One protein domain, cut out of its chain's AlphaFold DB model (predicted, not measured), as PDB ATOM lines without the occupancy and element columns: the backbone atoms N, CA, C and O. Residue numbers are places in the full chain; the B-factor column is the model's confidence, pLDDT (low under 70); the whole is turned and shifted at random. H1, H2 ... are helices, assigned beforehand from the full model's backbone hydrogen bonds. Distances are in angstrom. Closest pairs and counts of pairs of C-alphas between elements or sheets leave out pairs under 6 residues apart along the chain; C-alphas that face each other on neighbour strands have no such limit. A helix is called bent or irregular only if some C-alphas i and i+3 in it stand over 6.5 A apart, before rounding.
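This is residues 55 to 87 and 98 to 210 of the 340 residues of an uncharacterized protein of Chelatococcus sp (UniProt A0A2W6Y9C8). Two long helices, H1 and H6, run side by side in opposite directions along a rod; H5 joins them in a bundle of three, and H3 crosses H1. H6 reaches on beyond H1, and H7 folds back on it. The printed part has 146 residues with seven named helices, H1 to H7 in order, and no named strand: all helix. It is loose, with a radius of gyration of the C-alphas of 19.8 A, and spans 69 by 33 by 21 A.

H1, residues 55 to 85, is the hub, touching four helices. Its residues 71 to 75 only just touch H2, residues 98 to 102, with 3 pairs of C-alphas within 8 A, the closest Glu 72 and Leu 98 at 6.1 A. Its residues 61 to 70 touch H3, residues 112 to 128, about perpendicular at 89 degrees; the closest C-alphas, Ala 65 and Gly 119, are 4.1 A apart. H4, residues 132 to 137, is irregular, with C-alphas 133 and 136 7.4 A apart, and touches no helix. H1's residues 70 to 81 touch H5, residues 139 to 148, the same way at a shallow tilt of 7 degrees, closest at C-alphas Val 74 and Ala 143, 5.4 A. H6, residues 152 to 191, touches H1 opposite ways at a shallow tilt of 21 degrees, closest at C-alphas Gln 64 and Ile 166, 5.8 A. H5 and H6 form a hairpin, as do H6 and H7, residues 198 to 205. Every O i to N i+4 pair is within hydrogen-bond range in H1, H2, H5, H6 and H7, but 12 of 13 in H3 and 0 of 2 in H4, which has 2 of 3 O i to N i+3 pairs.

H1 is 45.3 A long from C-alpha 55 at (76.184, 93.950, 98.794), H3 23.9 A, and H6 57.7 A, ending at C-alpha 191 at (60.586, 77.582, 95.903).

Residues 88 to 97 are not printed; C-alphas 87 and 98 are 21.7 A apart across the cut. No link printed whole is long. Residues 174 to 210 are among the 56 with pLDDT under 70.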
ATOM      1  N   LYS A  55      74.911  93.292  98.439       64.44
ATOM      2  CA  LYS A  55      76.184  93.950  98.794       64.44
ATOM      3  C   LYS A  55      76.540  95.076  97.810       64.44
ATOM      4  O   LYS A  55      76.956  96.145  98.241       64.44
ATOM      5  N   LEU A  56      76.314  94.858  96.510       62.22
ATOM      6  CA  LEU A  56      76.542  95.863  95.467       62.22
ATOM      7  C   LEU A  56      75.615  97.079  95.622       62.22
ATOM      8  O   LEU A  56      76.080  98.211  95.523       62.22
ATOM      9  N   GLU A  57      74.327  96.875  95.918       67.50
ATOM     10  CA  GLU A  57      73.400  97.982  96.205       67.50
ATOM     11  C   GLU A  57      73.856  98.825  97.401       67.50
ATOM     12  O   GLU A  57      73.763 100.052  97.350       67.50
ATOM     13  N   ASN A  58      74.351  98.184  98.465       70.94
ATOM     14  CA  ASN A  58      74.850  98.876  99.656       70.94
ATOM     15  C   ASN A  58      76.125  99.680  99.356       70.94
ATOM     16  O   ASN A  58      76.198 100.856  99.709       70.94
ATOM     17  N   GLU A  59      77.085  99.089  98.641       68.75
ATOM     18  CA  GLU A  59      78.322  99.769  98.231       68.75
ATOM     19  C   GLU A  59      78.045 100.957  97.291       68.75
ATOM     20  O   GLU A  59      78.675 102.010  97.399       68.75
ATOM     21  N   LEU A  60      77.094 100.822  96.363       71.81
ATOM     22  CA  LEU A  60      76.690 101.919  95.484       71.81
ATOM     23  C   LEU A  60      75.928 103.022  96.240       71.81
ATOM     24  O   LEU A  60      76.106 104.200  95.934       71.81
ATOM     25  N   ASP A  61      75.101 102.660  97.227       79.19
ATOM     26  CA  ASP A  61      74.430 103.610  98.128       79.19
ATOM     27  C   ASP A  61      75.450 104.441  98.918       79.19
ATOM     28  O   ASP A  61      75.312 105.661  98.995       79.19
ATOM     29  N   ASP A  62      76.515 103.810  99.421       76.88
ATOM     30  CA  ASP A  62      77.624 104.496 100.098       76.88
ATOM     31  C   ASP A  62      78.365 105.477  99.183       76.88
ATOM     32  O   ASP A  62      78.659 106.609  99.588       76.88
ATOM     33  N   VAL A  63      78.648 105.070  97.942       78.12
ATOM     34  CA  VAL A  63      79.303 105.935  96.950       78.12
ATOM     35  C   VAL A  63      78.422 107.136  96.616       78.12
ATOM     36  O   VAL A  63      78.905 108.269  96.668       78.12
ATOM     37  N   GLN A  64      77.138 106.916  96.325       81.81
ATOM     38  CA  GLN A  64      76.219 108.007  95.992       81.81
ATOM     39  C   GLN A  64      76.050 108.977  97.165       81.81
ATOM     40  O   GLN A  64      76.052 110.190  96.969       81.81
ATOM     41  N   ALA A  65      75.968 108.453  98.391       83.62
ATOM     42  CA  ALA A  65      75.905 109.255  99.605       83.62
ATOM     43  C   ALA A  65      77.145 110.153  99.761       83.62
ATOM     44  O   ALA A  65      77.008 111.349 100.024       83.62
ATOM     45  N   CYS A  66      78.353 109.614  99.551       84.00
ATOM     46  CA  CYS A  66      79.582 110.413  99.592       84.00
ATOM     47  C   CYS A  66      79.597 111.508  98.519       84.00
ATOM     48  O   CYS A  66      79.935 112.645  98.834       84.00
ATOM     49  N   LEU A  67      79.197 111.185  97.282       84.50
ATOM     50  CA  LEU A  67      79.147 112.152  96.181       84.50
ATOM     51  C   LEU A  67      78.161 113.295  96.458       84.50
ATOM     52  O   LEU A  67      78.485 114.447  96.192       84.50
ATOM     53  N   ILE A  68      76.989 112.998  97.028       87.12
ATOM     54  CA  ILE A  68      75.997 114.015  97.413       87.12
ATOM     55  C   ILE A  68      76.543 114.926  98.522       87.12
ATOM     56  O   ILE A  68      76.353 116.141  98.471       87.12
ATOM     57  N   ALA A  69      77.244 114.367  99.511       87.50
ATOM     58  CA  ALA A  69      77.860 115.160 100.574       87.50
ATOM     59  C   ALA A  69      79.029 116.023 100.067       87.50
ATOM     60  O   ALA A  69      79.166 117.169 100.489       87.50
ATOM     61  N   ASP A  70      79.840 115.506  99.143       87.06
ATOM     62  CA  ASP A  70      80.886 116.287  98.478       87.06
ATOM     63  C   ASP A  70      80.280 117.416  97.630       87.06
ATOM     64  O   ASP A  70      80.730 118.558  97.723       87.06
ATOM     65  N   LEU A  71      79.210 117.130  96.878       90.25
ATOM     66  CA  LEU A  71      78.480 118.126  96.093       90.25
ATOM     67  C   LEU A  71      77.908 119.242  96.976       90.25
ATOM     68  O   LEU A  71      77.992 120.406  96.591       90.25
ATOM     69  N   GLU A  72      77.400 118.929  98.175       93.56
ATOM     70  CA  GLU A  72      76.951 119.946  99.138       93.56
ATOM     71  C   GLU A  72      78.060 120.972  99.435       93.56
ATOM     72  O   GLU A  72      77.802 122.177  99.471       93.56
ATOM     73  N   CYS A  73      79.302 120.516  99.630       90.75
ATOM     74  CA  CYS A  73      80.438 121.408  99.862       90.75
ATOM     75  C   CYS A  73      80.755 122.275  98.637       90.75
ATOM     76  O   CYS A  73      81.048 123.461  98.797       90.75
ATOM     77  N   VAL A  74      80.690 121.705  97.430       91.44
ATOM     78  CA  VAL A  74      80.962 122.440  96.183       91.44
ATOM     79  C   VAL A  74      79.893 123.505  95.930       91.44
ATOM     80  O   VAL A  74      80.240 124.639  95.607       91.44
ATOM     81  N   VAL A  75      78.613 123.174  96.121       93.00
ATOM     82  CA  VAL A  75      77.497 124.117  95.940       93.00
ATOM     83  C   VAL A  75      77.631 125.293  96.906       93.00
ATOM     84  O   VAL A  75      77.620 126.432  96.457       93.00
ATOM     85  N   LYS A  76      77.901 125.047  98.196       93.31
ATOM     86  CA  LYS A  76      78.137 126.128  99.175       93.31
ATOM     87  C   LYS A  76      79.321 127.022  98.805       93.31
ATOM     88  O   LYS A  76      79.277 128.234  99.003       93.31
ATOM     89  N   ALA A  77      80.393 126.432  98.276       91.94
ATOM     90  CA  ALA A  77      81.550 127.187  97.812       91.94
ATOM     91  C   ALA A  77      81.195 128.082  96.609       91.94
ATOM     92  O   ALA A  77      81.596 129.247  96.579       91.94
ATOM     93  N   LEU A  78      80.409 127.566  95.658       92.94
ATOM     94  CA  LEU A  78      79.910 128.324  94.510       92.94
ATOM     95  C   LEU A  78      78.978 129.458  94.946       92.94
ATOM     96  O   LEU A  78      79.195 130.594  94.536       92.94
ATOM     97  N   GLU A  79      78.020 129.183  95.833       91.44
ATOM     98  CA  GLU A  79      77.120 130.192  96.407       91.44
ATOM     99  C   GLU A  79      77.912 131.350  97.034       91.44
ATOM    100  O   GLU A  79      77.610 132.518  96.791       91.44
ATOM    101  N   ALA A  80      78.976 131.049  97.786       89.88
ATOM    102  CA  ALA A  80      79.826 132.066  98.402       89.88
ATOM    103  C   ALA A  80      80.622 132.901  97.379       89.88
ATOM    104  O   ALA A  80      80.868 134.090  97.605       89.88
ATOM    105  N   VAL A  81      81.068 132.311  96.264       91.12
ATOM    106  CA  VAL A  81      81.721 133.053  95.166       91.12
ATOM    107  C   VAL A  81      80.707 133.926  94.434       91.12
ATOM    108  O   VAL A  81      80.950 135.116  94.236       91.12
ATOM    109  N   GLU A  82      79.552 133.373  94.073       89.81
ATOM    110  CA  GLU A  82      78.512 134.099  93.347       89.81
ATOM    111  C   GLU A  82      77.937 135.245  94.187       89.81
ATOM    112  O   GLU A  82      77.753 136.343  93.665       89.81
ATOM    113  N   ALA A  83      77.753 135.054  95.497       87.31
ATOM    114  CA  ALA A  83      77.341 136.117  96.412       87.31
ATOM    115  C   ALA A  83      78.344 137.283  96.436       87.31
ATOM    116  O   ALA A  83      77.935 138.445  96.371       87.31
ATOM    117  N   ARG A  84      79.654 136.991  96.458       89.00
ATOM    118  CA  ARG A  84      80.712 138.013  96.362       89.00
ATOM    119  C   ARG A  84      80.672 138.744  95.017       89.00
ATOM    120  O   ARG A  84      80.713 139.969  94.994       89.00
ATOM    121  N   GLN A  85      80.508 138.019  93.909       86.81
ATOM    122  CA  GLN A  85      80.396 138.603  92.562       86.81
ATOM    123  C   GLN A  85      79.118 139.442  92.363       86.81
ATOM    124  O   GLN A  85      79.067 140.316  91.495       86.81
ATOM    125  N   GLN A  86      78.068 139.175  93.140       84.38
ATOM    126  CA  GLN A  86      76.793 139.892  93.085       84.38
ATOM    127  C   GLN A  86      76.677 141.022  94.121       84.38
ATOM    128  O   GLN A  86      75.669 141.730  94.118       84.38
ATOM    129  N   ALA A  87      77.684 141.233  94.979       81.94
ATOM    130  CA  ALA A  87      77.634 142.211  96.070       81.94
ATOM    131  C   ALA A  87      77.329 143.648  95.597       81.94
ATOM    132  O   ALA A  87      76.668 144.389  96.318       81.94
ATOM    133  N   LEU A  98      71.325 122.798  96.738       85.00
ATOM    134  CA  LEU A  98      71.649 121.397  96.434       85.00
ATOM    135  C   LEU A  98      70.466 120.657  95.779       85.00
ATOM    136  O   LEU A  98      70.685 119.814  94.913       85.00
ATOM    137  N   GLY A  99      69.230 120.972  96.184       81.94
ATOM    138  CA  GLY A  99      68.022 120.403  95.584       81.94
ATOM    139  C   GLY A  99      67.880 120.804  94.118       81.94
ATOM    140  O   GLY A  99      67.734 119.935  93.265       81.94
ATOM    141  N   ASP A 100      68.042 122.096  93.817       83.56
ATOM    142  CA  ASP A 100      67.948 122.621  92.447       83.56
ATOM    143  C   ASP A 100      68.968 121.970  91.509       83.56
ATOM    144  O   ASP A 100      68.660 121.656  90.360       83.56
ATOM    145  N   VAL A 101      70.181 121.741  92.015       84.62
ATOM    146  CA  VAL A 101      71.281 121.111  91.275       84.62
ATOM    147  C   VAL A 101      71.030 119.620  91.022       84.62
ATOM    148  O   VAL A 101      71.457 119.097  89.995       84.62
ATOM    149  N   LEU A 102      70.344 118.929  91.937       83.56
ATOM    150  CA  LEU A 102      70.082 117.490  91.845       83.56
ATOM    151  C   LEU A 102      68.788 117.131  91.107       83.56
ATOM    152  O   LEU A 102      68.585 115.952  90.830       83.56
ATOM    153  N   ASN A 103      67.946 118.102  90.745       79.69
ATOM    154  CA  ASN A 103      66.684 117.854  90.033       79.69
ATOM    155  C   ASN A 103      66.855 117.070  88.717       79.69
ATOM    156  O   ASN A 103      65.928 116.389  88.288       79.69
ATOM    157  N   SER A 104      68.024 117.161  88.077       72.75
ATOM    158  CA  SER A 104      68.340 116.460  86.829       72.75
ATOM    159  C   SER A 104      69.038 115.107  87.014       72.75
ATOM    160  O   SER A 104      69.264 114.421  86.020       72.75
ATOM    161  N   ALA A 105      69.394 114.712  88.241       74.06
ATOM    162  CA  ALA A 105      70.102 113.462  88.518       74.06
ATOM    163  C   ALA A 105      69.166 112.404  89.104       74.06
ATOM    164  O   ALA A 105      68.365 112.697  89.991       74.06
ATOM    165  N   ALA A 106      69.321 111.146  88.689       67.69
ATOM    166  CA  ALA A 106      68.615 110.034  89.314       67.69
ATOM    167  C   ALA A 106      69.085 109.837  90.778       67.69
ATOM    168  O   ALA A 106      70.216 109.398  91.007       67.69
ATOM    169  N   PRO A 107      68.238 110.064  91.805       59.59
ATOM    170  CA  PRO A 107      68.635 109.882  93.207       59.59
ATOM    171  C   PRO A 107      68.755 108.398  93.600       59.59
ATOM    172  O   PRO A 107      69.220 108.067  94.692       59.59
ATOM    173  N   GLY A 108      68.349 107.489  92.709       62.81
ATOM    174  CA  GLY A 108      68.173 106.081  93.032       62.81
ATOM    175  C   GLY A 108      67.027 105.873  94.039       62.81
ATOM    176  O   GLY A 108      66.178 106.745  94.217       62.81
ATOM    177  N   PRO A 109      66.983 104.729  94.735       62.19
ATOM    178  CA  PRO A 109      65.847 104.332  95.575       62.19
ATOM    179  C   PRO A 109      65.801 105.004  96.961       62.19
ATOM    180  O   PRO A 109      64.923 104.695  97.764       62.19
ATOM    181  N   SER A 110      66.770 105.856  97.307       68.62
ATOM    182  CA  SER A 110      66.863 106.499  98.629       68.62
ATOM    183  C   SER A 110      66.678 108.009  98.505       68.62
ATOM    184  O   SER A 110      67.137 108.611  97.540       68.62
ATOM    185  N   SER A 111      66.028 108.639  99.488       78.44
ATOM    186  CA  SER A 111      65.822 110.092  99.461       78.44
ATOM    187  C   SER A 111      67.138 110.859  99.623       78.44
ATOM    188  O   SER A 111      68.037 110.425 100.352       78.44
ATOM    189  N   ILE A 112      67.226 112.044  99.005       77.88
ATOM    190  CA  ILE A 112      68.407 112.924  99.076       77.88
ATOM    191  C   ILE A 112      68.787 113.222 100.536       77.88
ATOM    192  O   ILE A 112      69.958 113.138 100.892       77.88
ATOM    193  N   GLY A 113      67.810 113.487 101.412       79.06
ATOM    194  CA  GLY A 113      68.066 113.739 102.838       79.06
ATOM    195  C   GLY A 113      68.698 112.548 103.576       79.06
ATOM    196  O   GLY A 113      69.600 112.729 104.404       79.06
ATOM    197  N   THR A 114      68.288 111.320 103.235       80.94
ATOM    198  CA  THR A 114      68.883 110.089 103.786       80.94
ATOM    199  C   THR A 114      70.325 109.931 103.313       80.94
ATOM    200  O   THR A 114      71.229 109.716 104.127       80.94
ATOM    201  N   LEU A 115      70.547 110.090 102.004       82.44
ATOM    202  CA  LEU A 115      71.870 109.984 101.392       82.44
ATOM    203  C   LEU A 115      72.824 111.055 101.922       82.44
ATOM    204  O   LEU A 115      73.975 110.744 102.210       82.44
ATOM    205  N   LEU A 116      72.350 112.279 102.149       86.00
ATOM    206  CA  LEU A 116      73.167 113.364 102.683       86.00
ATOM    207  C   LEU A 116      73.612 113.097 104.128       86.00
ATOM    208  O   LEU A 116      74.781 113.276 104.469       86.00
ATOM    209  N   THR A 117      72.698 112.624 104.980       85.50
ATOM    210  CA  THR A 117      73.016 112.291 106.380       85.50
ATOM    211  C   THR A 117      74.060 111.179 106.458       85.50
ATOM    212  O   THR A 117      75.038 111.284 107.204       85.50
ATOM    213  N   LYS A 118      73.879 110.132 105.646       85.69
ATOM    214  CA  LYS A 118      74.831 109.027 105.519       85.69
ATOM    215  C   LYS A 118      76.172 109.512 104.958       85.69
ATOM    216  O   LYS A 118      77.218 109.259 105.552       85.69
ATOM    217  N   GLY A 119      76.129 110.291 103.883       85.38
ATOM    218  CA  GLY A 119      77.284 110.829 103.175       85.38
ATOM    219  C   GLY A 119      78.178 111.684 104.058       85.38
ATOM    220  O   GLY A 119      79.384 111.464 104.102       85.38
ATOM    221  N   ARG A 120      77.601 112.593 104.851       87.56
ATOM    222  CA  ARG A 120      78.358 113.425 105.803       87.56
ATOM    223  C   ARG A 120      79.153 112.583 106.803       87.56
ATOM    224  O   ARG A 120      80.272 112.949 107.156       87.56
ATOM    225  N   ARG A 121      78.602 111.452 107.257       84.81
ATOM    226  CA  ARG A 121      79.313 110.515 108.142       84.81
ATOM    227  C   ARG A 121      80.460 109.823 107.402       84.81
ATOM    228  O   ARG A 121      81.587 109.842 107.894       84.81
ATOM    229  N   SER A 122      80.190 109.277 106.220       77.56
ATOM    230  CA  SER A 122      81.177 108.546 105.415       77.56
ATOM    231  C   SER A 122      82.325 109.439 104.931       77.56
ATOM    232  O   SER A 122      83.488 109.045 104.992       77.56
ATOM    233  N   VAL A 123      82.039 110.684 104.536       79.06
ATOM    234  CA  VAL A 123      83.053 111.675 104.143       79.06
ATOM    235  C   VAL A 123      83.976 112.014 105.316       79.06
ATOM    236  O   VAL A 123      85.191 112.044 105.133       79.06
ATOM    237  N   ARG A 124      83.446 112.185 106.538       80.44
ATOM    238  CA  ARG A 124      84.280 112.401 107.738       80.44
ATOM    239  C   ARG A 124      85.233 111.232 107.989       80.44
ATOM    240  O   ARG A 124      86.414 111.462 108.236       80.44
ATOM    241  N   GLN A 125      84.747 109.996 107.872       75.50
ATOM    242  CA  GLN A 125      85.582 108.798 108.005       75.50
ATOM    243  C   GLN A 125      86.655 108.728 106.906       75.50
ATOM    244  O   GLN A 125      87.831 108.520 107.209       75.50
ATOM    245  N   ARG A 126      86.282 108.999 105.647       76.31
ATOM    246  CA  ARG A 126      87.215 109.078 104.508       76.31
ATOM    247  C   ARG A 126      88.309 110.120 104.741       76.31
ATOM    248  O   ARG A 126      89.469 109.868 104.436       76.31
ATOM    249  N   HIS A 127      87.956 111.285 105.281       73.00
ATOM    250  CA  HIS A 127      88.904 112.369 105.554       73.00
ATOM    251  C   HIS A 127      89.859 112.016 106.697       73.00
ATOM    252  O   HIS A 127      91.055 112.291 106.598       73.00
ATOM    253  N   ALA A 128      89.351 111.376 107.754       71.69
ATOM    254  CA  ALA A 128      90.165 110.909 108.872       71.69
ATOM    255  C   ALA A 128      91.197 109.858 108.428       71.69
ATOM    256  O   ALA A 128      92.356 109.939 108.828       71.69
ATOM    257  N   GLY A 129      90.800 108.931 107.547       67.31
ATOM    258  CA  GLY A 129      91.694 107.925 106.964       67.31
ATOM    259  C   GLY A 129      92.622 108.445 105.858       67.31
ATOM    260  O   GLY A 129      93.516 107.722 105.421       67.31
ATOM    261  N   CYS A 130      92.435 109.681 105.382       65.69
ATOM    262  CA  CYS A 130      93.275 110.269 104.343       65.69
ATOM    263  C   CYS A 130      94.573 110.820 104.945       65.69
ATOM    264  O   CYS A 130      94.556 111.659 105.857       65.69
ATOM    265  N   HIS A 131      95.703 110.371 104.393       65.94
ATOM    266  CA  HIS A 131      97.025 110.817 104.811       65.94
ATOM    267  C   HIS A 131      97.153 112.351 104.673       65.94
ATOM    268  O   HIS A 131      96.807 112.888 103.615       65.94
ATOM    269  N   PRO A 132      97.680 113.070 105.687       68.25
ATOM    270  CA  PRO A 132      97.685 114.535 105.726       68.25
ATOM    271  C   PRO A 132      98.229 115.210 104.461       68.25
ATOM    272  O   PRO A 132      97.600 116.130 103.949       68.25
ATOM    273  N   ALA A 133      99.329 114.688 103.906       62.28
ATOM    274  CA  ALA A 133      99.976 115.222 102.702       62.28
ATOM    275  C   ALA A 133      99.095 115.232 101.431       62.28
ATOM    276  O   ALA A 133      99.414 115.945 100.483       62.28
ATOM    277  N   TYR A 134      98.000 114.461 101.398       63.62
ATOM    278  CA  TYR A 134      97.121 114.337 100.226       63.62
ATOM    279  C   TYR A 134      95.715 114.898 100.452       63.62
ATOM    280  O   TYR A 134      94.897 114.904  99.532       63.62
ATOM    281  N   ARG A 135      95.424 115.436 101.645       65.50
ATOM    282  CA  ARG A 135      94.100 116.001 101.962       65.50
ATOM    283  C   ARG A 135      93.703 117.138 101.025       65.50
ATOM    284  O   ARG A 135      92.521 117.294 100.738       65.50
ATOM    285  N   GLY A 136      94.678 117.875 100.491       63.88
ATOM    286  CA  GLY A 136      94.452 118.931  99.504       63.88
ATOM    287  C   GLY A 136      93.776 118.460  98.209       63.88
ATOM    288  O   GLY A 136      93.251 119.294  97.477       63.88
ATOM    289  N   TYR A 137      93.753 117.164  97.905       68.44
ATOM    290  CA  TYR A 137      93.069 116.620  96.726       68.44
ATOM    291  C   TYR A 137      91.619 116.199  96.991       68.44
ATOM    292  O   TYR A 137      90.889 115.875  96.056       68.44
ATOM    293  N   LEU A 138      91.170 116.216  98.248       73.44
ATOM    294  CA  LEU A 138      89.778 115.932  98.581       73.44
ATOM    295  C   LEU A 138      88.865 117.012  97.989       73.44
ATOM    296  O   LEU A 138      89.209 118.197  98.000       73.44
ATOM    297  N   VAL A 139      87.680 116.612  97.519       82.31
ATOM    298  CA  VAL A 139      86.730 117.510  96.841       82.31
ATOM    299  C   VAL A 139      86.441 118.784  97.648       82.31
ATOM    300  O   VAL A 139      86.544 119.863  97.062       82.31
ATOM    301  N   PRO A 140      86.194 118.735  98.974       83.00
ATOM    302  CA  PRO A 140      85.959 119.958  99.743       83.00
ATOM    303  C   PRO A 140      87.162 120.911  99.775       83.00
ATOM    304  O   PRO A 140      86.980 122.124  99.753       83.00
ATOM    305  N   MET A 141      88.393 120.386  99.774       81.38
ATOM    306  CA  MET A 141      89.609 121.211  99.722       81.38
ATOM    307  C   MET A 141      89.829 121.797  98.323       81.38
ATOM    308  O   MET A 141      90.214 122.958  98.196       81.38
ATOM    309  N   LYS A 142      89.521 121.033  97.264       82.06
ATOM    310  CA  LYS A 142      89.522 121.540  95.885       82.06
ATOM    311  C   LYS A 142      88.512 122.682  95.724       82.06
ATOM    312  O   LYS A 142      88.877 123.732  95.204       82.06
ATOM    313  N   ALA A 143      87.290 122.509  96.228       84.62
ATOM    314  CA  ALA A 143      86.254 123.540  96.209       84.62
ATOM    315  C   ALA A 143      86.673 124.797  96.991       84.62
ATOM    316  O   ALA A 143      86.510 125.906  96.491       84.62
ATOM    317  N   ALA A 144      87.274 124.631  98.175       86.75
ATOM    318  CA  ALA A 144      87.772 125.748  98.974       86.75
ATOM    319  C   ALA A 144      88.853 126.560  98.239       86.75
ATOM    320  O   ALA A 144      88.786 127.788  98.233       86.75
ATOM    321  N   ARG A 145      89.806 125.899  97.566       87.25
ATOM    322  CA  ARG A 145      90.828 126.592  96.761       87.25
ATOM    323  C   ARG A 145      90.230 127.371  95.597       87.25
ATOM    324  O   ARG A 145      90.581 128.532  95.419       87.25
ATOM    325  N   LEU A 146      89.320 126.758  94.837       86.69
ATOM    326  CA  LEU A 146      88.634 127.438  93.730       86.69
ATOM    327  C   LEU A 146      87.847 128.655  94.240       86.69
ATOM    328  O   LEU A 146      87.910 129.735  93.658       86.69
ATOM    329  N   ALA A 147      87.179 128.518  95.389       90.19
ATOM    330  CA  ALA A 147      86.475 129.627  96.019       90.19
ATOM    331  C   ALA A 147      87.409 130.739  96.523       90.19
ATOM    332  O   ALA A 147      87.032 131.912  96.463       90.19
ATOM    333  N   ALA A 148      88.610 130.404  97.003       89.56
ATOM    334  CA  ALA A 148      89.600 131.383  97.449       89.56
ATOM    335  C   ALA A 148      90.085 132.279  96.297       89.56
ATOM    336  O   ALA A 148      90.271 133.475  96.498       89.56
ATOM    337  N   VAL A 149      90.201 131.728  95.084       90.81
ATOM    338  CA  VAL A 149      90.596 132.473  93.873       90.81
ATOM    339  C   VAL A 149      89.411 133.019  93.061       90.81
ATOM    340  O   VAL A 149      89.605 133.533  91.968       90.81
ATOM    341  N   ASN A 150      88.184 132.950  93.596       89.44
ATOM    342  CA  ASN A 150      86.941 133.377  92.932       89.44
ATOM    343  C   ASN A 150      86.651 132.681  91.584       89.44
ATOM    344  O   ASN A 150      85.967 133.253  90.732       89.44
ATOM    345  N   ASP A 151      87.117 131.443  91.400       87.50
ATOM    346  CA  ASP A 151      86.895 130.664  90.178       87.50
ATOM    347  C   ASP A 151      85.500 130.012  90.174       87.50
ATOM    348  O   ASP A 151      85.304 128.854  90.559       87.50
ATOM    349  N   ALA A 152      84.502 130.796  89.763       89.38
ATOM    350  CA  ALA A 152      83.122 130.332  89.641       89.38
ATOM    351  C   ALA A 152      82.954 129.270  88.542       89.38
ATOM    352  O   ALA A 152      82.151 128.351  88.701       89.38
ATOM    353  N   ASP A 153      83.709 129.362  87.446       88.12
ATOM    354  CA  ASP A 153      83.579 128.440  86.315       88.12
ATOM    355  C   ASP A 153      84.157 127.063  86.648       88.12
ATOM    356  O   ASP A 153      83.503 126.045  86.403       88.12
ATOM    357  N   GLY A 154      85.304 127.015  87.329       86.00
ATOM    358  CA  GLY A 154      85.864 125.781  87.876       86.00
ATOM    359  C   GLY A 154      84.929 125.105  88.884       86.00
ATOM    360  O   GLY A 154      84.771 123.880  88.863       86.00
ATOM    361  N   LEU A 155      84.245 125.884  89.733       87.44
ATOM    362  CA  LEU A 155      83.232 125.361  90.658       87.44
ATOM    363  C   LEU A 155      81.993 124.827  89.923       87.44
ATOM    364  O   LEU A 155      81.520 123.743  90.262       87.44
ATOM    365  N   ARG A 156      81.495 125.517  88.887       90.25
ATOM    366  CA  ARG A 156      80.377 125.032  88.050       90.25
ATOM    367  C   ARG A 156      80.727 123.745  87.309       90.25
ATOM    368  O   ARG A 156      79.912 122.822  87.281       90.25
ATOM    369  N   ALA A 157      81.940 123.645  86.766       82.44
ATOM    370  CA  ALA A 157      82.431 122.419  86.143       82.44
ATOM    371  C   ALA A 157      82.500 121.263  87.157       82.44
ATOM    372  O   ALA A 157      82.083 120.141  86.860       82.44
ATOM    373  N   LEU A 158      82.953 121.542  88.386       83.94
ATOM    374  CA  LEU A 158      83.001 120.552  89.462       83.94
ATOM    375  C   LEU A 158      81.600 120.095  89.898       83.94
ATOM    376  O   LEU A 158      81.410 118.899  90.132       83.94
ATOM    377  N   VAL A 159      80.626 121.013  89.957       87.69
ATOM    378  CA  VAL A 159      79.204 120.695  90.177       87.69
ATOM    379  C   VAL A 159      78.690 119.773  89.076       87.69
ATOM    380  O   VAL A 159      78.164 118.706  89.383       87.69
ATOM    381  N   SER A 160      78.881 120.139  87.805       83.94
ATOM    382  CA  SER A 160      78.414 119.341  86.664       83.94
ATOM    383  C   SER A 160      78.987 117.920  86.687       83.94
ATOM    384  O   SER A 160      78.228 116.955  86.601       83.94
ATOM    385  N   SER A 161      80.294 117.775  86.929       78.19
ATOM    386  CA  SER A 161      80.957 116.469  87.062       78.19
ATOM    387  C   SER A 161      80.370 115.607  88.193       78.19
ATOM    388  O   SER A 161      80.167 114.398  88.023       78.19
ATOM    389  N   HIS A 162      80.042 116.215  89.341       83.06
ATOM    390  CA  HIS A 162      79.410 115.507  90.458       83.06
ATOM    391  C   HIS A 162      77.975 115.095  90.146       83.06
ATOM    392  O   HIS A 162      77.606 113.964  90.447       83.06
ATOM    393  N   VAL A 163      77.181 115.967  89.520       83.50
ATOM    394  CA  VAL A 163      75.803 115.657  89.104       83.50
ATOM    395  C   VAL A 163      75.790 114.464  88.151       83.50
ATOM    396  O   VAL A 163      75.064 113.504  88.398       83.50
ATOM    397  N   THR A 164      76.663 114.457  87.138       79.00
ATOM    398  CA  THR A 164      76.818 113.315  86.222       79.00
ATOM    399  C   THR A 164      77.215 112.040  86.967       79.00
ATOM    400  O   THR A 164      76.623 110.985  86.750       79.00
ATOM    401  N   SER A 165      78.172 112.120  87.895       75.50
ATOM    402  CA  SER A 165      78.595 110.956  88.690       75.50
ATOM    403  C   SER A 165      77.465 110.413  89.574       75.50
ATOM    404  O   SER A 165      77.298 109.200  89.689       75.50
ATOM    405  N   ILE A 166      76.674 111.295  90.194       77.69
ATOM    406  CA  ILE A 166      75.530 110.931  91.041       77.69
ATOM    407  C   ILE A 166      74.433 110.269  90.212       77.69
ATOM    408  O   ILE A 166      73.885 109.263  90.660       77.69
ATOM    409  N   ASP A 167      74.146 110.800  89.023       78.19
ATOM    410  CA  ASP A 167      73.174 110.230  88.093       78.19
ATOM    411  C   ASP A 167      73.588 108.824  87.633       78.19
ATOM    412  O   ASP A 167      72.809 107.875  87.748       78.19
ATOM    413  N   LEU A 168      74.844 108.656  87.207       71.00
ATOM    414  CA  LEU A 168      75.388 107.362  86.784       71.00
ATOM    415  C   LEU A 168      75.338 106.324  87.904       71.00
ATOM    416  O   LEU A 168      74.898 105.193  87.687       71.00
ATOM    417  N   VAL A 169      75.739 106.705  89.121       71.81
ATOM    418  CA  VAL A 169      75.639 105.822  90.289       71.81
ATOM    419  C   VAL A 169      74.172 105.508  90.588       71.81
ATOM    420  O   VAL A 169      73.848 104.355  90.860       71.81
ATOM    421  N   GLY A 170      73.266 106.484  90.500       71.19
ATOM    422  CA  GLY A 170      71.828 106.282  90.690       71.19
ATOM    423  C   GLY A 170      71.233 105.284  89.697       71.19
ATOM    424  O   GLY A 170      70.512 104.367  90.097       71.19
ATOM    425  N   ARG A 171      71.599 105.391  88.416       72.19
ATOM    426  CA  ARG A 171      71.208 104.434  87.370       72.19
ATOM    427  C   ARG A 171      71.799 103.044  87.614       72.19
ATOM    428  O   ARG A 171      71.058 102.065  87.560       72.19
ATOM    429  N   ALA A 172      73.076 102.951  87.983       67.06
ATOM    430  CA  ALA A 172      73.725 101.693  88.363       67.06
ATOM    431  C   ALA A 172      73.083 101.037  89.602       67.06
ATOM    432  O   ALA A 172      73.000  99.813  89.701       67.06
ATOM    433  N   ARG A 173      72.591 101.836  90.552       73.81
ATOM    434  CA  ARG A 173      71.845 101.342  91.717       73.81
ATOM    435  C   ARG A 173      70.485 100.792  91.339       73.81
ATOM    436  O   ARG A 173      70.132  99.711  91.800       73.81
ATOM    437  N   ASN A 174      69.745 101.520  90.507       68.75
ATOM    438  CA  ASN A 174      68.455 101.065  89.996       68.75
ATOM    439  C   ASN A 174      68.617  99.760  89.204       68.75
ATOM    440  O   ASN A 174      67.830  98.839  89.391       68.75
ATOM    441  N   ALA A 175      69.683  99.657  88.403       64.12
ATOM    442  CA  ALA A 175      70.085  98.440  87.706       64.12
ATOM    443  C   ALA A 175      70.319  97.266  88.675       64.12
ATOM    444  O   ALA A 175      69.670  96.229  88.564       64.12
ATOM    445  N   ALA A 176      71.197  97.454  89.668       64.56
ATOM    446  CA  ALA A 176      71.518  96.425  90.657       64.56
ATOM    447  C   ALA A 176      70.274  95.960  91.434       64.56
ATOM    448  O   ALA A 176      70.077  94.760  91.627       64.56
ATOM    449  N   GLN A 177      69.405  96.900  91.820       66.50
ATOM    450  CA  GLN A 177      68.156  96.592  92.507       66.50
ATOM    451  C   GLN A 177      67.167  95.841  91.606       66.50
ATOM    452  O   GLN A 177      66.560  94.879  92.070       66.50
ATOM    453  N   ALA A 178      67.005  96.245  90.341       62.41
ATOM    454  CA  ALA A 178      66.108  95.577  89.398       62.41
ATOM    455  C   ALA A 178      66.536  94.122  89.156       62.41
ATOM    456  O   ALA A 178      65.711  93.215  89.260       62.41
ATOM    457  N   THR A 179      67.832  93.883  88.941       59.84
ATOM    458  CA  THR A 179      68.392  92.529  88.821       59.84
ATOM    459  C   THR A 179      68.160  91.709  90.090       59.84
ATOM    460  O   THR A 179      67.716  90.563  90.010       59.84
ATOM    461  N   ALA A 180      68.396  92.287  91.271       60.69
ATOM    462  CA  ALA A 180      68.163  91.602  92.540       60.69
ATOM    463  C   ALA A 180      66.676  91.284  92.780       60.69
ATOM    464  O   ALA A 180      66.351  90.213  93.289       60.69
ATOM    465  N   GLU A 181      65.769  92.190  92.417       60.25
ATOM    466  CA  GLU A 181      64.318  92.009  92.515       60.25
ATOM    467  C   GLU A 181      63.804  90.938  91.543       60.25
ATOM    468  O   GLU A 181      63.042  90.055  91.952       60.25
ATOM    469  N   GLY A 182      64.280  90.949  90.293       56.62
ATOM    470  CA  GLY A 182      63.994  89.912  89.301       56.62
ATOM    471  C   GLY A 182      64.479  88.532  89.754       56.62
ATOM    472  O   GLY A 182      63.712  87.568  89.736       56.62
ATOM    473  N   MET A 183      65.712  88.437  90.265       58.03
ATOM    474  CA  MET A 183      66.256  87.188  90.818       58.03
ATOM    475  C   MET A 183      65.453  86.687  92.025       58.03
ATOM    476  O   MET A 183      65.113  85.507  92.079       58.03
ATOM    477  N   ARG A 184      65.081  87.566  92.969       61.16
ATOM    478  CA  ARG A 184      64.245  87.188  94.128       61.16
ATOM    479  C   ARG A 184      62.888  86.651  93.707       61.16
ATOM    480  O   ARG A 184      62.449  85.636  94.238       61.16
ATOM    481  N   THR A 185      62.236  87.319  92.761       60.91
ATOM    482  CA  THR A 185      60.928  86.892  92.250       60.91
ATOM    483  C   THR A 185      61.027  85.499  91.632       60.91
ATOM    484  O   THR A 185      60.198  84.637  91.916       60.91
ATOM    485  N   THR A 186      62.088  85.248  90.865       54.03
ATOM    486  CA  THR A 186      62.375  83.928  90.293       54.03
ATOM    487  C   THR A 186      62.632  82.875  91.376       54.03
ATOM    488  O   THR A 186      62.020  81.813  91.326       54.03
ATOM    489  N   PHE A 187      63.451  83.161  92.397       53.12
ATOM    490  CA  PHE A 187      63.713  82.212  93.492       53.12
ATOM    491  C   PHE A 187      62.468  81.886  94.325       53.12
ATOM    492  O   PHE A 187      62.266  80.732  94.696       53.12
ATOM    493  N   VAL A 188      61.605  82.871  94.599       57.97
ATOM    494  CA  VAL A 188      60.337  82.648  95.314       57.97
ATOM    495  C   VAL A 188      59.408  81.727  94.523       57.97
ATOM    496  O   VAL A 188      58.778  80.855  95.116       57.97
ATOM    497  N   GLU A 189      59.317  81.893  93.203       53.75
ATOM    498  CA  GLU A 189      58.487  81.028  92.355       53.75
ATOM    499  C   GLU A 189      59.080  79.616  92.220       53.75
ATOM    500  O   GLU A 189      58.345  78.637  92.358       53.75
ATOM    501  N   VAL A 190      60.406  79.488  92.088       48.19
ATOM    502  CA  VAL A 190      61.097  78.186  92.122       48.19
ATOM    503  C   VAL A 190      60.839  77.457  93.445       48.19
ATOM    504  O   VAL A 190      60.476  76.285  93.421       48.19
ATOM    505  N   ASN A 191      60.915  78.151  94.587       49.81
ATOM    506  CA  ASN A 191      60.586  77.582  95.903       49.81
ATOM    507  C   ASN A 191      59.117  77.140  96.030       49.81
ATOM    508  O   ASN A 191      58.796  76.303  96.869       49.81
ATOM    509  N   LYS A 192      58.217  77.683  95.202       61.78
ATOM    510  CA  LYS A 192      56.813  77.255  95.091       61.78
ATOM    511  C   LYS A 192      56.606  76.162  94.030       61.78
ATOM    512  O   LYS A 192      55.465  75.915  93.646       61.78
ATOM    513  N   ASN A 193      57.678  75.537  93.534       53.75
ATOM    514  CA  ASN A 193      57.676  74.576  92.423       53.75
ATOM    515  C   ASN A 193      57.072  75.128  91.116       53.75
ATOM    516  O   ASN A 193      56.528  74.381  90.303       53.75
ATOM    517  N   LYS A 194      57.175  76.442  90.891       57.78
ATOM    518  CA  LYS A 194      56.734  77.114  89.662       57.78
ATOM    519  C   LYS A 194      57.949  77.687  88.938       57.78
ATOM    520  O   LYS A 194      58.484  78.724  89.319       57.78
ATOM    521  N   ARG A 195      58.401  77.030  87.865       53.91
ATOM    522  CA  ARG A 195      59.448  77.601  87.002       53.91
ATOM    523  C   ARG A 195      58.815  78.594  86.023       53.91
ATOM    524  O   ARG A 195      57.968  78.219  85.219       53.91
ATOM    525  N   ARG A 196      59.234  79.860  86.099       57.06
ATOM    526  CA  ARG A 196      58.894  80.902  85.113       57.06
ATOM    527  C   ARG A 196      59.588  80.624  83.777       57.06
ATOM    528  O   ARG A 196      60.641  79.992  83.764       57.06
ATOM    529  N   THR A 197      59.020  81.108  82.670       58.09
ATOM    530  CA  THR A 197      59.660  80.975  81.351       58.09
ATOM    531  C   THR A 197      60.958  81.777  81.295       58.09
ATOM    532  O   THR A 197      61.079  82.817  81.955       58.09
ATOM    533  N   ASP A 198      61.917  81.311  80.501       51.00
ATOM    534  CA  ASP A 198      63.231  81.945  80.390       51.00
ATOM    535  C   ASP A 198      63.114  83.375  79.819       51.00
ATOM    536  O   ASP A 198      63.835  84.270  80.256       51.00
ATOM    537  N   GLU A 199      62.118  83.650  78.966       47.59
ATOM    538  CA  GLU A 199      61.801  85.001  78.476       47.59
ATOM    539  C   GLU A 199      61.321  85.930  79.599       47.59
ATOM    540  O   GLU A 199      61.646  87.117  79.614       47.59
ATOM    541  N   THR A 200      60.549  85.408  80.557       56.84
ATOM    542  CA  THR A 200      60.061  86.192  81.704       56.84
ATOM    543  C   THR A 200      61.203  86.501  82.668       56.84
ATOM    544  O   THR A 200      61.308  87.619  83.172       56.84
ATOM    545  N   ILE A 201      62.089  85.524  82.889       50.94
ATOM    546  CA  ILE A 201      63.295  85.689  83.707       50.94
ATOM    547  C   ILE A 201      64.240  86.704  83.048       50.94
ATOM    548  O   ILE A 201      64.681  87.634  83.718       50.94
ATOM    549  N   SER A 202      64.492  86.588  81.740       50.22
ATOM    550  CA  SER A 202      65.315  87.538  80.979       50.22
ATOM    551  C   SER A 202      64.756  88.959  81.049       50.22
ATOM    552  O   SER A 202      65.488  89.896  81.363       50.22
ATOM    553  N   ARG A 203      63.441  89.125  80.861       57.56
ATOM    554  CA  ARG A 203      62.793  90.438  80.939       57.56
ATOM    555  C   ARG A 203      62.950  91.097  82.303       57.56
ATOM    556  O   ARG A 203      63.237  92.288  82.392       57.56
ATOM    557  N   ASP A 204      62.751  90.331  83.371       51.28
ATOM    558  CA  ASP A 204      62.783  90.857  84.737       51.28
ATOM    559  C   ASP A 204      64.215  91.056  85.275       51.28
ATOM    560  O   ASP A 204      64.411  91.890  86.158       51.28
ATOM    561  N   VAL A 205      65.212  90.330  84.749       53.22
ATOM    562  CA  VAL A 205      66.606  90.339  85.239       53.22
ATOM    563  C   VAL A 205      67.554  91.163  84.357       53.22
ATOM    564  O   VAL A 205      68.443  91.827  84.896       53.22
ATOM    565  N   LEU A 206      67.377  91.122  83.031       51.75
ATOM    566  CA  LEU A 206      68.298  91.680  82.031       51.75
ATOM    567  C   LEU A 206      67.702  92.885  81.290       51.75
ATOM    568  O   LEU A 206      68.377  93.904  81.153       51.75
ATOM    569  N   ASP A 207      66.432  92.826  80.873       51.56
ATOM    570  CA  ASP A 207      65.841  93.883  80.029       51.56
ATOM    571  C   ASP A 207      65.472  95.163  80.802       51.56
ATOM    572  O   ASP A 207      65.259  96.217  80.202       51.56
ATOM    573  N   ARG A 208      65.428  95.108  82.142       50.19
ATOM    574  CA  ARG A 208      65.210  96.282  83.016       50.19
ATOM    575  C   ARG A 208      66.486  97.075  83.318       50.19
ATOM    576  O   ARG A 208      66.416  98.098  84.001       50.19
ATOM    577  N   LEU A 209      67.649  96.619  82.851       53.00
ATOM    578  CA  LEU A 209      68.919  97.299  83.087       53.00
ATOM    579  C   LEU A 209      69.003  98.577  82.226       53.00
ATOM    580  O   LEU A 209      68.959  98.479  80.999       53.00
ATOM    581  N   PRO A 210      69.166  99.786  82.805       54.72
ATOM    582  CA  PRO A 210      69.437 100.987  82.016       54.72
ATOM    583  C   PRO A 210      70.720 100.781  81.211       54.72
ATOM    584  O   PRO A 210      71.763 100.562  81.815       54.72
TER     585      PRO A 210